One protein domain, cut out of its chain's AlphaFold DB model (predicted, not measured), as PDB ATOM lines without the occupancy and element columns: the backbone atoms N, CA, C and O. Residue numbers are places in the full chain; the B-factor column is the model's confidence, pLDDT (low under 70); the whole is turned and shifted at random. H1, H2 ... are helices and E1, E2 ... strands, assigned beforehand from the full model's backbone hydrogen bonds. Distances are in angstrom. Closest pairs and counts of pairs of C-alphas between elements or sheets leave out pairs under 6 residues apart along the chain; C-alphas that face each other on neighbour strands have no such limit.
ATOM      1  N   LEU A 102     -19.484  16.738  12.236       33.09
ATOM      2  CA  LEU A 102     -20.248  17.683  11.411       33.09
ATOM      3  C   LEU A 102     -21.717  17.949  11.808       33.09
ATOM      4  O   LEU A 102     -22.361  17.101  12.420       33.09
ATOM      5  N   THR A 103     -22.308  19.070  11.357       36.22
ATOM      6  CA  THR A 103     -23.767  19.331  11.361       36.22
ATOM      7  C   THR A 103     -24.241  19.999  10.056       36.22
ATOM      8  O   THR A 103     -23.454  20.577   9.311       36.22
ATOM      9  N   VAL A 104     -25.531  19.868   9.746       38.47
ATOM     10  CA  VAL A 104     -26.240  20.568   8.661       38.47
ATOM     11  C   VAL A 104     -27.293  21.446   9.345       38.47
ATOM     12  O   VAL A 104     -28.009  20.924  10.192       38.47
ATOM     13  N   ASP A 105     -27.366  22.745   9.042       37.38
ATOM     14  CA  ASP A 105     -28.327  23.676   9.666       37.38
ATOM     15  C   ASP A 105     -29.302  24.179   8.603       37.38
ATOM     16  O   ASP A 105     -28.962  24.982   7.738       37.38
ATOM     17  N   ILE A 106     -30.523  23.666   8.622       42.12
ATOM     18  CA  ILE A 106     -31.508  23.922   7.572       42.12
ATOM     19  C   ILE A 106     -32.475  24.969   8.101       42.12
ATOM     20  O   ILE A 106     -33.385  24.649   8.860       42.12
ATOM     21  N   LYS A 107     -32.245  26.228   7.717       40.31
ATOM     22  CA  LYS A 107     -32.996  27.383   8.228       40.31
ATOM     23  C   LYS A 107     -34.384  27.565   7.607       40.31
ATOM     24  O   LYS A 107     -35.166  28.329   8.163       40.31
ATOM     25  N   ASP A 108     -34.683  26.922   6.473       42.81
ATOM     26  CA  ASP A 108     -35.987  27.013   5.794       42.81
ATOM     27  C   ASP A 108     -36.212  25.825   4.831       42.81
ATOM     28  O   ASP A 108     -35.239  25.238   4.344       42.81
ATOM     29  N   SER A 109     -37.467  25.486   4.500       43.00
ATOM     30  CA  SER A 109     -37.832  24.299   3.693       43.00
ATOM     31  C   SER A 109     -37.206  24.270   2.295       43.00
ATOM     32  O   SER A 109     -37.089  23.206   1.681       43.00
ATOM     33  N   ASP A 110     -36.786  25.445   1.823       38.28
ATOM     34  CA  ASP A 110     -36.292  25.704   0.472       38.28
ATOM     35  C   ASP A 110     -34.781  25.998   0.439       38.28
ATOM     36  O   ASP A 110     -34.210  26.222  -0.634       38.28
ATOM     37  N   LYS A 111     -34.114  26.026   1.605       39.72
ATOM     38  CA  LYS A 111     -32.683  26.335   1.733       39.72
ATOM     39  C   LYS A 111     -32.025  25.481   2.814       39.72
ATOM     40  O   LYS A 111     -32.167  25.734   4.007       39.72
ATOM     41  N   ALA A 112     -31.227  24.512   2.379       38.41
ATOM     42  CA  ALA A 112     -30.303  23.818   3.263       38.41
ATOM     43  C   ALA A 112     -29.010  24.637   3.376       38.41
ATOM     44  O   ALA A 112     -28.293  24.808   2.387       38.41
ATOM     45  N   GLU A 113     -28.714  25.153   4.568       38.91
ATOM     46  CA  GLU A 113     -27.382  25.650   4.902       38.91
ATOM     47  C   GLU A 113     -26.617  24.521   5.610       38.91
ATOM     48  O   GLU A 113     -27.183  23.624   6.234       38.91
ATOM     49  N   LEU A 114     -25.301  24.480   5.445       36.56
ATOM     50  CA  LEU A 114     -24.506  23.366   5.947       36.56
ATOM     51  C   LEU A 114     -23.452  23.913   6.902       36.56
ATOM     52  O   LEU A 114     -22.411  24.414   6.475       36.56
ATOM     53  N   LEU A 115     -23.782  23.902   8.199       38.50
ATOM     54  CA  LEU A 115     -23.005  24.585   9.229       38.50
ATOM     55  C   LEU A 115     -22.035  23.679   9.991       38.50
ATOM     56  O   LEU A 115     -22.354  22.687  10.636       38.50
ATOM     57  N   ALA A 116     -20.811  24.166   9.984       36.00
ATOM     58  CA  ALA A 116     -19.603  23.712  10.636       36.00
ATOM     59  C   ALA A 116     -19.582  23.810  12.172       36.00
ATOM     60  O   ALA A 116     -18.816  24.609  12.713       36.00
ATOM     61  N   LEU A 117     -20.411  23.070  12.903       39.44
ATOM     62  CA  LEU A 117     -20.391  23.151  14.368       39.44
ATOM     63  C   LEU A 117     -19.586  22.010  14.999       39.44
ATOM     64  O   LEU A 117     -19.744  20.850  14.640       39.44
ATOM     65  N   ALA A 118     -18.728  22.348  15.969       40.75
ATOM     66  CA  ALA A 118     -17.965  21.367  16.736       40.75
ATOM     67  C   ALA A 118     -18.894  20.507  17.615       40.75
ATOM     68  O   ALA A 118     -19.783  21.033  18.280       40.75
ATOM     69  N   HIS A 119     -18.627  19.197  17.691       40.38
ATOM     70  CA  HIS A 119     -19.490  18.183  18.323       40.38
ATOM     71  C   HIS A 119     -19.983  18.500  19.753       40.38
ATOM     72  O   HIS A 119     -21.098  18.136  20.117       40.38
ATOM     73  N   HIS A 120     -19.176  19.188  20.565       43.88
ATOM     74  CA  HIS A 120     -19.515  19.538  21.952       43.88
ATOM     75  C   HIS A 120     -20.401  20.789  22.083       43.88
ATOM     76  O   HIS A 120     -20.892  21.072  23.170       43.88
ATOM     77  N   LEU A 121     -20.584  21.545  20.998       43.19
ATOM     78  CA  LEU A 121     -21.370  22.781  20.974       43.19
ATOM     79  C   LEU A 121     -22.784  22.576  20.437       43.19
ATOM     80  O   LEU A 121     -23.550  23.531  20.376       43.19
ATOM     81  N   ILE A 122     -23.128  21.351  20.044       49.47
ATOM     82  CA  ILE A 122     -24.436  21.042  19.489       49.47
ATOM     83  C   ILE A 122     -25.204  20.238  20.535       49.47
ATOM     84  O   ILE A 122     -24.965  19.032  20.683       49.47
ATOM     85  N   PRO A 123     -26.081  20.890  21.316       45.69
ATOM     86  CA  PRO A 123     -26.924  20.190  22.263       45.69
ATOM     87  C   PRO A 123     -27.940  19.362  21.475       45.69
ATOM     88  O   PRO A 123     -29.011  19.839  21.120       45.69
ATOM     89  N   TYR A 124     -27.606  18.105  21.189       47.44
ATOM     90  CA  TYR A 124     -28.628  17.116  20.878       47.44
ATOM     91  C   TYR A 124     -29.312  16.796  22.197       47.44
ATOM     92  O   TYR A 124     -28.809  16.017  23.009       47.44
ATOM     93  N   SER A 125     -30.423  17.469  22.445       57.47
ATOM     94  CA  SER A 125     -31.229  17.145  23.598       57.47
ATOM     95  C   SER A 125     -32.151  16.006  23.208       57.47
ATOM     96  O   SER A 125     -33.040  16.190  22.382       57.47
ATOM     97  N   THR A 126     -32.001  14.841  23.834       54.94
ATOM     98  CA  THR A 126     -33.033  13.792  23.759       54.94
ATOM     99  C   THR A 126     -34.390  14.309  24.240       54.94
ATOM    100  O   THR A 126     -35.419  13.786  23.828       54.94
ATOM    101  N   SER A 127     -34.404  15.368  25.062       57.25
ATOM    102  CA  SER A 127     -35.626  16.046  25.499       57.25
ATOM    103  C   SER A 127     -36.227  17.015  24.474       57.25
ATOM    104  O   SER A 127     -37.364  17.436  24.664       57.25
ATOM    105  N   ASN A 128     -35.496  17.390  23.416       64.00
ATOM    106  CA  ASN A 128     -36.003  18.234  22.330       64.00
ATOM    107  C   ASN A 128     -35.273  17.929  21.003       64.00
ATOM    108  O   ASN A 128     -34.470  18.742  20.533       64.00
ATOM    109  N   PRO A 129     -35.517  16.754  20.398       55.66
ATOM    110  CA  PRO A 129     -34.929  16.385  19.109       55.66
ATOM    111  C   PRO A 129     -35.419  17.279  17.957       55.66
ATOM    112  O   PRO A 129     -34.839  17.252  16.870       55.66
ATOM    113  N   ASP A 130     -36.465  18.085  18.181       57.41
ATOM    114  CA  ASP A 130     -37.096  18.904  17.152       57.41
ATOM    115  C   ASP A 130     -36.245  20.097  16.701       57.41
ATOM    116  O   ASP A 130     -36.497  20.645  15.630       57.41
ATOM    117  N   SER A 131     -35.234  20.506  17.476       61.56
ATOM    118  CA  SER A 131     -34.554  21.788  17.258       61.56
ATOM    119  C   SER A 131     -33.398  21.763  16.256       61.56
ATOM    120  O   SER A 131     -32.845  22.823  15.976       61.56
ATOM    121  N   GLN A 132     -32.960  20.592  15.777       71.56
ATOM    122  CA  GLN A 132     -31.681  20.487  15.053       71.56
ATOM    123  C   GLN A 132     -31.812  20.295  13.539       71.56
ATOM    124  O   GLN A 132     -30.969  20.772  12.786       71.56
ATOM    125  N   TYR A 133     -32.854  19.603  13.086       81.31
ATOM    126  CA  TYR A 133     -33.101  19.360  11.669       81.31
ATOM    127  C   TYR A 133     -34.558  19.692  11.355       81.31
ATOM    128  O   TYR A 133     -35.448  19.323  12.125       81.31
ATOM    129  N   SER A 134     -34.806  20.331  10.205       89.25
ATOM    130  CA  SER A 134     -36.164  20.427   9.650       89.25
ATOM    131  C   SER A 134     -36.771  19.027   9.537       89.25
ATOM    132  O   SER A 134     -36.061  18.037   9.321       89.25
ATOM    133  N   ALA A 135     -38.096  18.947   9.641       91.56
ATOM    134  CA  ALA A 135     -38.875  17.717   9.548       91.56
ATOM    135  C   ALA A 135     -38.500  16.811   8.359       91.56
ATOM    136  O   ALA A 135     -38.668  15.600   8.429       91.56
ATOM    137  N   ARG A 136     -37.960  17.346   7.262       93.88
ATOM    138  CA  ARG A 136     -37.577  16.548   6.082       93.88
ATOM    139  C   ARG A 136     -36.237  15.822   6.216       93.88
ATOM    140  O   ARG A 136     -35.975  14.883   5.476       93.88
ATOM    141  N   PHE A 137     -35.405  16.248   7.161       93.38
ATOM    142  CA  PHE A 137     -34.048  15.736   7.392       93.38
ATOM    143  C   PHE A 137     -33.892  15.119   8.782       93.38
ATOM    144  O   PHE A 137     -32.806  14.676   9.152       93.38
ATOM    145  N   ARG A 138     -34.972  15.103   9.561       93.19
ATOM    146  CA  ARG A 138     -34.990  14.631  10.936       93.19
ATOM    147  C   ARG A 138     -35.449  13.181  11.000       93.19
ATOM    148  O   ARG A 138     -36.518  12.845  10.494       93.19
ATOM    149  N   ILE A 139     -34.657  12.344  11.664       93.06
ATOM    150  CA  ILE A 139     -35.030  10.956  11.945       93.06
ATOM    151  C   ILE A 139     -36.241  10.909  12.900       93.06
ATOM    152  O   ILE A 139     -36.288  11.712  13.838       93.06
ATOM    153  N   PRO A 140     -37.207   9.990  12.712       92.00
ATOM    154  CA  PRO A 140     -38.332   9.833  13.630       92.00
ATOM    155  C   PRO A 140     -37.881   9.592  15.076       92.00
ATOM    156  O   PRO A 140     -37.123   8.642  15.313       92.00
ATOM    157  N   PRO A 141     -38.365  10.371  16.061       89.31
ATOM    158  CA  PRO A 141     -37.975  10.207  17.463       89.31
ATOM    159  C   PRO A 141     -38.277   8.811  18.017       89.31
ATOM    160  O   PRO A 141     -37.526   8.295  18.840       89.31
ATOM    161  N   THR A 142     -39.338   8.169  17.521       87.69
ATOM    162  CA  THR A 142     -39.730   6.803  17.899       87.69
ATOM    163  C   THR A 142     -38.637   5.770  17.619       87.69
ATOM    164  O   THR A 142     -38.467   4.840  18.396       87.69
ATOM    165  N   THR A 143     -37.832   5.961  16.568       88.62
ATOM    166  CA  THR A 143     -36.722   5.051  16.206       88.62
ATOM    167  C   THR A 143     -35.472   5.226  17.070       88.62
ATOM    168  O   THR A 143     -34.492   4.493  16.919       88.62
ATOM    169  N   LEU A 144     -35.487   6.228  17.949       89.50
ATOM    170  CA  LEU A 144     -34.386   6.590  18.831       89.50
ATOM    171  C   LEU A 144     -34.682   6.279  20.299       89.50
ATOM    172  O   LEU A 144     -33.814   6.485  21.150       89.50
ATOM    173  N   LEU A 145     -35.897   5.808  20.595       86.00
ATOM    174  CA  LEU A 145     -36.272   5.371  21.930       86.00
ATOM    175  C   LEU A 145     -35.324   4.250  22.374       86.00
ATOM    176  O   LEU A 145     -34.914   3.408  21.578       86.00
ATOM    177  N   ASP A 146     -34.924   4.293  23.642       88.88
ATOM    178  CA  ASP A 146     -34.044   3.309  24.293       88.88
ATOM    179  C   ASP A 146     -32.599   3.221  23.767       88.88
ATOM    180  O   ASP A 146     -31.810   2.400  24.246       88.88
ATOM    181  N   LEU A 147     -32.199   4.089  22.833       88.38
ATOM    182  CA  LEU A 147     -30.826   4.135  22.342       88.38
ATOM    183  C   LEU A 147     -29.934   5.061  23.190       88.38
ATOM    184  O   LEU A 147     -30.379   6.104  23.678       88.38
ATOM    185  N   PRO A 148     -28.634   4.735  23.341       90.50
ATOM    186  CA  PRO A 148     -27.675   5.643  23.958       90.50
ATOM    187  C   PRO A 148     -27.570   6.951  23.166       90.50
ATOM    188  O   PRO A 148     -27.513   6.927  21.938       90.50
ATOM    189  N   GLU A 149     -27.413   8.087  23.853       86.06
ATOM    190  CA  GLU A 149     -27.347   9.426  23.234       86.06
ATOM    191  C   GLU A 149     -26.348   9.509  22.064       86.06
ATOM    192  O   GLU A 149     -26.631  10.106  21.023       86.06
ATOM    193  N   LYS A 150     -25.182   8.867  22.211       84.62
ATOM    194  CA  LYS A 150     -24.154   8.810  21.165       84.62
ATOM    195  C   LYS A 150     -24.665   8.144  19.882       84.62
ATOM    196  O   LYS A 150     -24.353   8.615  18.790       84.62
ATOM    197  N   GLU A 151     -25.436   7.069  20.011       85.81
ATOM    198  CA  GLU A 151     -26.019   6.369  18.864       85.81
ATOM    199  C   GLU A 151     -27.166   7.183  18.256       85.81
ATOM    200  O   GLU A 151     -27.254   7.277  17.033       85.81
ATOM    201  N   CYS A 152     -27.972   7.866  19.078       86.00
ATOM    202  CA  CYS A 152     -29.026   8.755  18.580       86.00
ATOM    203  C   CYS A 152     -28.470   9.864  17.685       86.00
ATOM    204  O   CYS A 152     -28.959  10.067  16.575       86.00
ATOM    205  N   LYS A 153     -27.399  10.537  18.132       82.81
ATOM    206  CA  LYS A 153     -26.714  11.582  17.354       82.81
ATOM    207  C   LYS A 153     -26.230  11.055  16.005       82.81
ATOM    208  O   LYS A 153     -26.475  11.672  14.971       82.81
ATOM    209  N   LYS A 154     -25.571   9.894  16.022       82.56
ATOM    210  CA  LYS A 154     -25.052   9.243  14.816       82.56
ATOM    211  C   LYS A 154     -26.176   8.909  13.833       82.56
ATOM    212  O   LYS A 154     -26.061   9.231  12.653       82.56
ATOM    213  N   ARG A 155     -27.274   8.315  14.309       89.44
ATOM    214  CA  ARG A 155     -28.440   7.973  13.478       89.44
ATOM    215  C   ARG A 155     -29.127   9.205  12.901       89.44
ATOM    216  O   ARG A 155     -29.450   9.216  11.718       89.44
ATOM    217  N   ALA A 156     -29.290  10.261  13.696       86.00
ATOM    218  CA  ALA A 156     -29.855  11.523  13.226       86.00
ATOM    219  C   ALA A 156     -29.010  12.145  12.102       86.00
ATOM    220  O   ALA A 156     -29.550  12.553  11.077       86.00
ATOM    221  N   GLN A 157     -27.680  12.153  12.251       83.12
ATOM    222  CA  GLN A 157     -26.766  12.617  11.201       83.12
ATOM    223  C   GLN A 157     -26.852  11.753   9.939       83.12
ATOM    224  O   GLN A 157     -26.941  12.286   8.835       83.12
ATOM    225  N   GLN A 158     -26.847  10.427  10.087       85.38
ATOM    226  CA  GLN A 158     -26.979   9.500   8.961       85.38
ATOM    227  C   GLN A 158     -28.285   9.733   8.195       85.38
ATOM    228  O   GLN A 158     -28.257   9.854   6.972       85.38
ATOM    229  N   PHE A 159     -29.398   9.898   8.905       92.69
ATOM    230  CA  PHE A 159     -30.694  10.177   8.297       92.69
ATOM    231  C   PHE A 159     -30.705  11.507   7.529       92.69
ATOM    232  O   PHE A 159     -31.202  11.572   6.400       92.69
ATOM    233  N   ALA A 160     -30.119  12.561   8.104       86.25
ATOM    234  CA  ALA A 160     -29.989  13.858   7.443       86.25
ATOM    235  C   ALA A 160     -29.139  13.757   6.163       86.25
ATOM    236  O   ALA A 160     -29.514  14.312   5.130       86.25
ATOM    237  N   VAL A 161     -28.040  12.991   6.198       83.25
ATOM    238  CA  VAL A 161     -27.195  12.718   5.023       83.25
ATOM    239  C   VAL A 161     -27.972  11.960   3.944       83.25
ATOM    240  O   VAL A 161     -27.945  12.374   2.788       83.25
ATOM    241  N   GLY A 162     -28.716  10.908   4.298       87.44
ATOM    242  CA  GLY A 162     -29.571  10.185   3.346       87.44
ATOM    243  C   GLY A 162     -30.602  11.096   2.679       87.44
ATOM    244  O   GLY A 162     -30.764  11.079   1.460       87.44
ATOM    245  N   SER A 163     -31.224  11.972   3.468       92.12
ATOM    246  CA  SER A 163     -32.207  12.959   2.999       92.12
ATOM    247  C   SER A 163     -31.584  14.027   2.089       92.12
ATOM    248  O   SER A 163     -32.205  14.471   1.121       92.12
ATOM    249  N   LEU A 164     -30.330  14.410   2.344       83.00
ATOM    250  CA  LEU A 164     -29.568  15.306   1.475       83.00
ATOM    251  C   LEU A 164     -29.215  14.641   0.139       83.00
ATOM    252  O   LEU A 164     -29.407  15.257  -0.907       83.00
ATOM    253  N   ILE A 165     -28.754  13.387   0.159       81.75
ATOM    254  CA  ILE A 165     -28.478  12.619  -1.065       81.75
ATOM    255  C   ILE A 165     -29.763  12.494  -1.891       81.75
ATOM    256  O   ILE A 165     -29.743  12.789  -3.084       81.75
ATOM    257  N   TYR A 166     -30.890  12.157  -1.254       92.25
ATOM    258  CA  TYR A 166     -32.201  12.171  -1.908       92.25
ATOM    259  C   TYR A 166     -32.488  13.529  -2.559       92.25
ATOM    260  O   TYR A 166     -32.852  13.578  -3.729       92.25
ATOM    261  N   THR A 167     -32.270  14.635  -1.840       86.56
ATOM    262  CA  THR A 167     -32.540  15.990  -2.351       86.56
ATOM    263  C   THR A 167     -31.727  16.309  -3.604       86.56
ATOM    264  O   THR A 167     -32.249  16.904  -4.544       86.56
ATOM    265  N   ILE A 168     -30.461  15.886  -3.640       80.31
ATOM    266  CA  ILE A 168     -29.583  16.052  -4.805       80.31
ATOM    267  C   ILE A 168     -30.108  15.242  -5.996       80.31
ATOM    268  O   ILE A 168     -30.146  15.756  -7.113       80.31
ATOM    269  N   MET A 169     -30.537  14.000  -5.760       84.94
ATOM    270  CA  MET A 169     -31.019  13.098  -6.811       84.94
ATOM    271  C   MET A 169     -32.394  13.501  -7.356       84.94
ATOM    272  O   MET A 169     -32.599  13.500  -8.566       84.94
ATOM    273  N   ALA A 170     -33.320  13.877  -6.475       87.75
ATOM    274  CA  ALA A 170     -34.680  14.275  -6.830       87.75
ATOM    275  C   ALA A 170     -34.782  15.738  -7.294       87.75
ATOM    276  O   ALA A 170     -35.781  16.130  -7.895       87.75
ATOM    277  N   GLY A 171     -33.795  16.576  -6.962       84.06
ATOM    278  CA  GLY A 171     -33.871  18.030  -7.134       84.06
ATOM    279  C   GLY A 171     -34.882  18.721  -6.204       84.06
ATOM    280  O   GLY A 171     -35.167  19.902  -6.390       84.06
ATOM    281  N   LYS A 172     -35.435  17.998  -5.222       90.38
ATOM    282  CA  LYS A 172     -36.410  18.470  -4.229       90.38
ATOM    283  C   LYS A 172     -36.236  17.692  -2.916       90.38
ATOM    284  O   LYS A 172     -35.832  16.530  -2.971       90.38
ATOM    285  N   PRO A 173     -36.513  18.283  -1.742       92.06
ATOM    286  CA  PRO A 173     -36.378  17.570  -0.476       92.06
ATOM    287  C   PRO A 173     -37.421  16.446  -0.336       92.06
ATOM    288  O   PRO A 173     -38.444  16.475  -1.030       92.06
ATOM    289  N   PRO A 174     -37.198  15.458   0.555       93.56
ATOM    290  CA  PRO A 174     -38.177  14.406   0.815       93.56
ATOM    291  C   PRO A 174     -39.532  15.016   1.160       93.56
ATOM    292  O   PRO A 174     -39.613  15.875   2.038       93.56
ATOM    293  N   PHE A 175     -40.582  14.580   0.460       96.69
ATOM    294  CA  PHE A 175     -41.941  15.083   0.662       96.69
ATOM    295  C   PHE A 175     -42.060  16.616   0.536       96.69
ATOM    296  O   PHE A 175     -42.729  17.265   1.340       96.69
ATOM    297  N   ALA A 176     -41.403  17.203  -0.472       92.88
ATOM    298  CA  ALA A 176     -41.407  18.648  -0.724       92.88
ATOM    299  C   ALA A 176     -42.811  19.279  -0.780       92.88
ATOM    300  O   ALA A 176     -42.977  20.435  -0.395       92.88
ATOM    301  N   ASP A 177     -43.806  18.505  -1.218       95.50
ATOM    302  CA  ASP A 177     -45.187  18.948  -1.423       95.50
ATOM    303  C   ASP A 177     -46.078  18.778  -0.175       95.50
ATOM    304  O   ASP A 177     -47.272  19.063  -0.227       95.50
ATOM    305  N   LEU A 178     -45.522  18.287   0.941       95.44
ATOM    306  CA  LEU A 178     -46.249  18.054   2.190       95.44
ATOM    307  C   LEU A 178     -45.793  19.007   3.302       95.44
ATOM    308  O   LEU A 178     -44.619  19.388   3.384       95.44
ATOM    309  N   ASP A 179     -46.732  19.320   4.197       95.25
ATOM    310  CA  ASP A 179     -46.471  20.022   5.454       95.25
ATOM    311  C   ASP A 179     -45.546  19.218   6.375       95.25
ATOM    312  O   ASP A 179     -45.647  17.992   6.476       95.25
ATOM    313  N   GLU A 180     -44.686  19.919   7.116       90.00
ATOM    314  CA  GLU A 180     -43.663  19.322   7.986       90.00
ATOM    315  C   GLU A 180     -44.217  18.304   9.000       90.00
ATOM    316  O   GLU A 180     -43.604  17.258   9.232       90.00
ATOM    317  N   SER A 181     -45.405  18.549   9.563       90.31
ATOM    318  CA  SER A 181     -46.049  17.608  10.491       90.31
ATOM    319  C   SER A 181     -46.447  16.293   9.814       90.31
ATOM    320  O   SER A 181     -46.359  15.226  10.422       90.31
ATOM    321  N   ILE A 182     -46.866  16.352   8.546       95.38
ATOM    322  CA  ILE A 182     -47.238  15.173   7.754       95.38
ATOM    323  C   ILE A 182     -45.979  14.399   7.359       95.38
ATOM    324  O   ILE A 182     -45.975  13.170   7.400       95.38
ATOM    325  N   VAL A 183     -44.891  15.106   7.036       94.81
ATOM    326  CA  VAL A 183     -43.592  14.497   6.716       94.81
ATOM    327  C   VAL A 183     -43.106  13.595   7.848       94.81
ATOM    328  O   VAL A 183     -42.786  12.429   7.615       94.81
ATOM    329  N   GLN A 184     -43.085  14.103   9.082       93.31
ATOM    330  CA  GLN A 184     -42.633  13.314  10.231       93.31
ATOM    331  C   GLN A 184     -43.564  12.132  10.513       93.31
ATOM    332  O   GLN A 184     -43.082  11.018  10.710       93.31
ATOM    333  N   GLN A 185     -44.883  12.333  10.417       93.81
ATOM    334  CA  GLN A 185     -45.849  11.242  10.546       93.81
ATOM    335  C   GLN A 185     -45.641  10.146   9.484       93.81
ATOM    336  O   GLN A 185     -45.812   8.961   9.777       93.81
ATOM    337  N   ASN A 186     -45.271  10.509   8.253       95.62
ATOM    338  CA  ASN A 186     -44.959   9.536   7.209       95.62
ATOM    339  C   ASN A 186     -43.717   8.718   7.564       95.62
ATOM    340  O   ASN A 186     -43.784   7.487   7.527       95.62
ATOM    341  N   PHE A 187     -42.627   9.365   7.982       95.00
ATOM    342  CA  PHE A 187     -41.425   8.642   8.390       95.00
ATOM    343  C   PHE A 187     -41.677   7.724   9.597       95.00
ATOM    344  O   PHE A 187     -41.237   6.577   9.585       95.00
ATOM    345  N   GLU A 188     -42.451   8.163  10.596       91.81
ATOM    346  CA  GLU A 188     -42.865   7.327  11.738       91.81
ATOM    347  C   GLU A 188     -43.667   6.089  11.312       91.81
ATOM    348  O   GLU A 188     -43.530   5.016  11.896       91.81
ATOM    349  N   ARG A 189     -44.482   6.210  10.259       92.44
ATOM    350  CA  ARG A 189     -45.241   5.096   9.668       92.44
ATOM    351  C   ARG A 189     -44.404   4.222   8.729       92.44
ATOM    352  O   ARG A 189     -44.935   3.283   8.131       92.44
ATOM    353  N   GLY A 190     -43.117   4.528   8.565       93.94
ATOM    354  CA  GLY A 190     -42.244   3.863   7.604       93.94
ATOM    355  C   GLY A 190     -42.670   4.092   6.154       93.94
ATOM    356  O   GLY A 190     -42.517   3.200   5.317       93.94
TER     357      GLY A 190
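AT A GLANCE: This is residues 102 to 190 of the 377 residues of an uncharacterized protein of Zopfia rhizophila CBS 207.26 (UniProt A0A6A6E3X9). One long helix, H2, runs along one side of a small domain built largely of loops, with the shorter helix H3 on the other side and the long unnamed stretch of residues 114 to 140 passing through the middle between them. A small hairpin of strands, E1 and E2, is set off from both H2 and H3, and the four-residue helix H1 is near both. The printed part has 89 residues, 42 of them in named elements, in the order E1, E2, H1, H2, H3; the class is mostly helix, and the sheet is E1 - E2, antiparallel. The whole is compact, with a radius of gyration of the C-alphas of 12.6 A and spans of 32 by 30 by 19 A.

HOW THE PARTS SIT: Strands E1, residues 105 to 108, and E2, residues 111 to 113, form a hairpin, with 160 degrees between their directions. The C-alphas of Ile 106 and Ala 112 face each other at 4.5 A. N 105 and O 113 are within hydrogen-bond range at 2.9 A, as are N 111 and O 108 at 3.1 A. E1 and E2 are both apart from H2, residues 149 to 170, and from H3, residues 180 to 188. H1, residues 141 to 144, is close to but not clearly touching H2, the closest C-alphas being those of Leu 144 and Cys 152, 5.8 A apart. H1 is also close to but not clearly touching H3, the closest C-alphas being those of Thr 142 and Glu 188, 6.9 A apart. H2 and H3 are apart. In H2 and H3 every O i to N i+4 pair is within hydrogen-bond range; H1 is too short for such a pair.

IN THESE COORDINATES: E1 begins at C-alpha 105 (-28.327, 23.676, 9.666). H2 spans 31.3 A, from C-alpha 149 (-27.347, 9.426, 23.234) to C-alpha 170. H3 spans 12.6 A and ends at C-alpha 188 (-42.865, 7.327, 11.738). E1 spans 9.2 A, E2 6.2 A and H1 5.3 A.

THE WHOLE: The C-alphas of His 120 and Asp 177 are the two farthest apart, 34.7 A. The printed part has no cut. The link from E2 to H1 is long, with 27 residues. The mean pLDDT of the printed part is 74.1, and residues 102 to 131 are under 70.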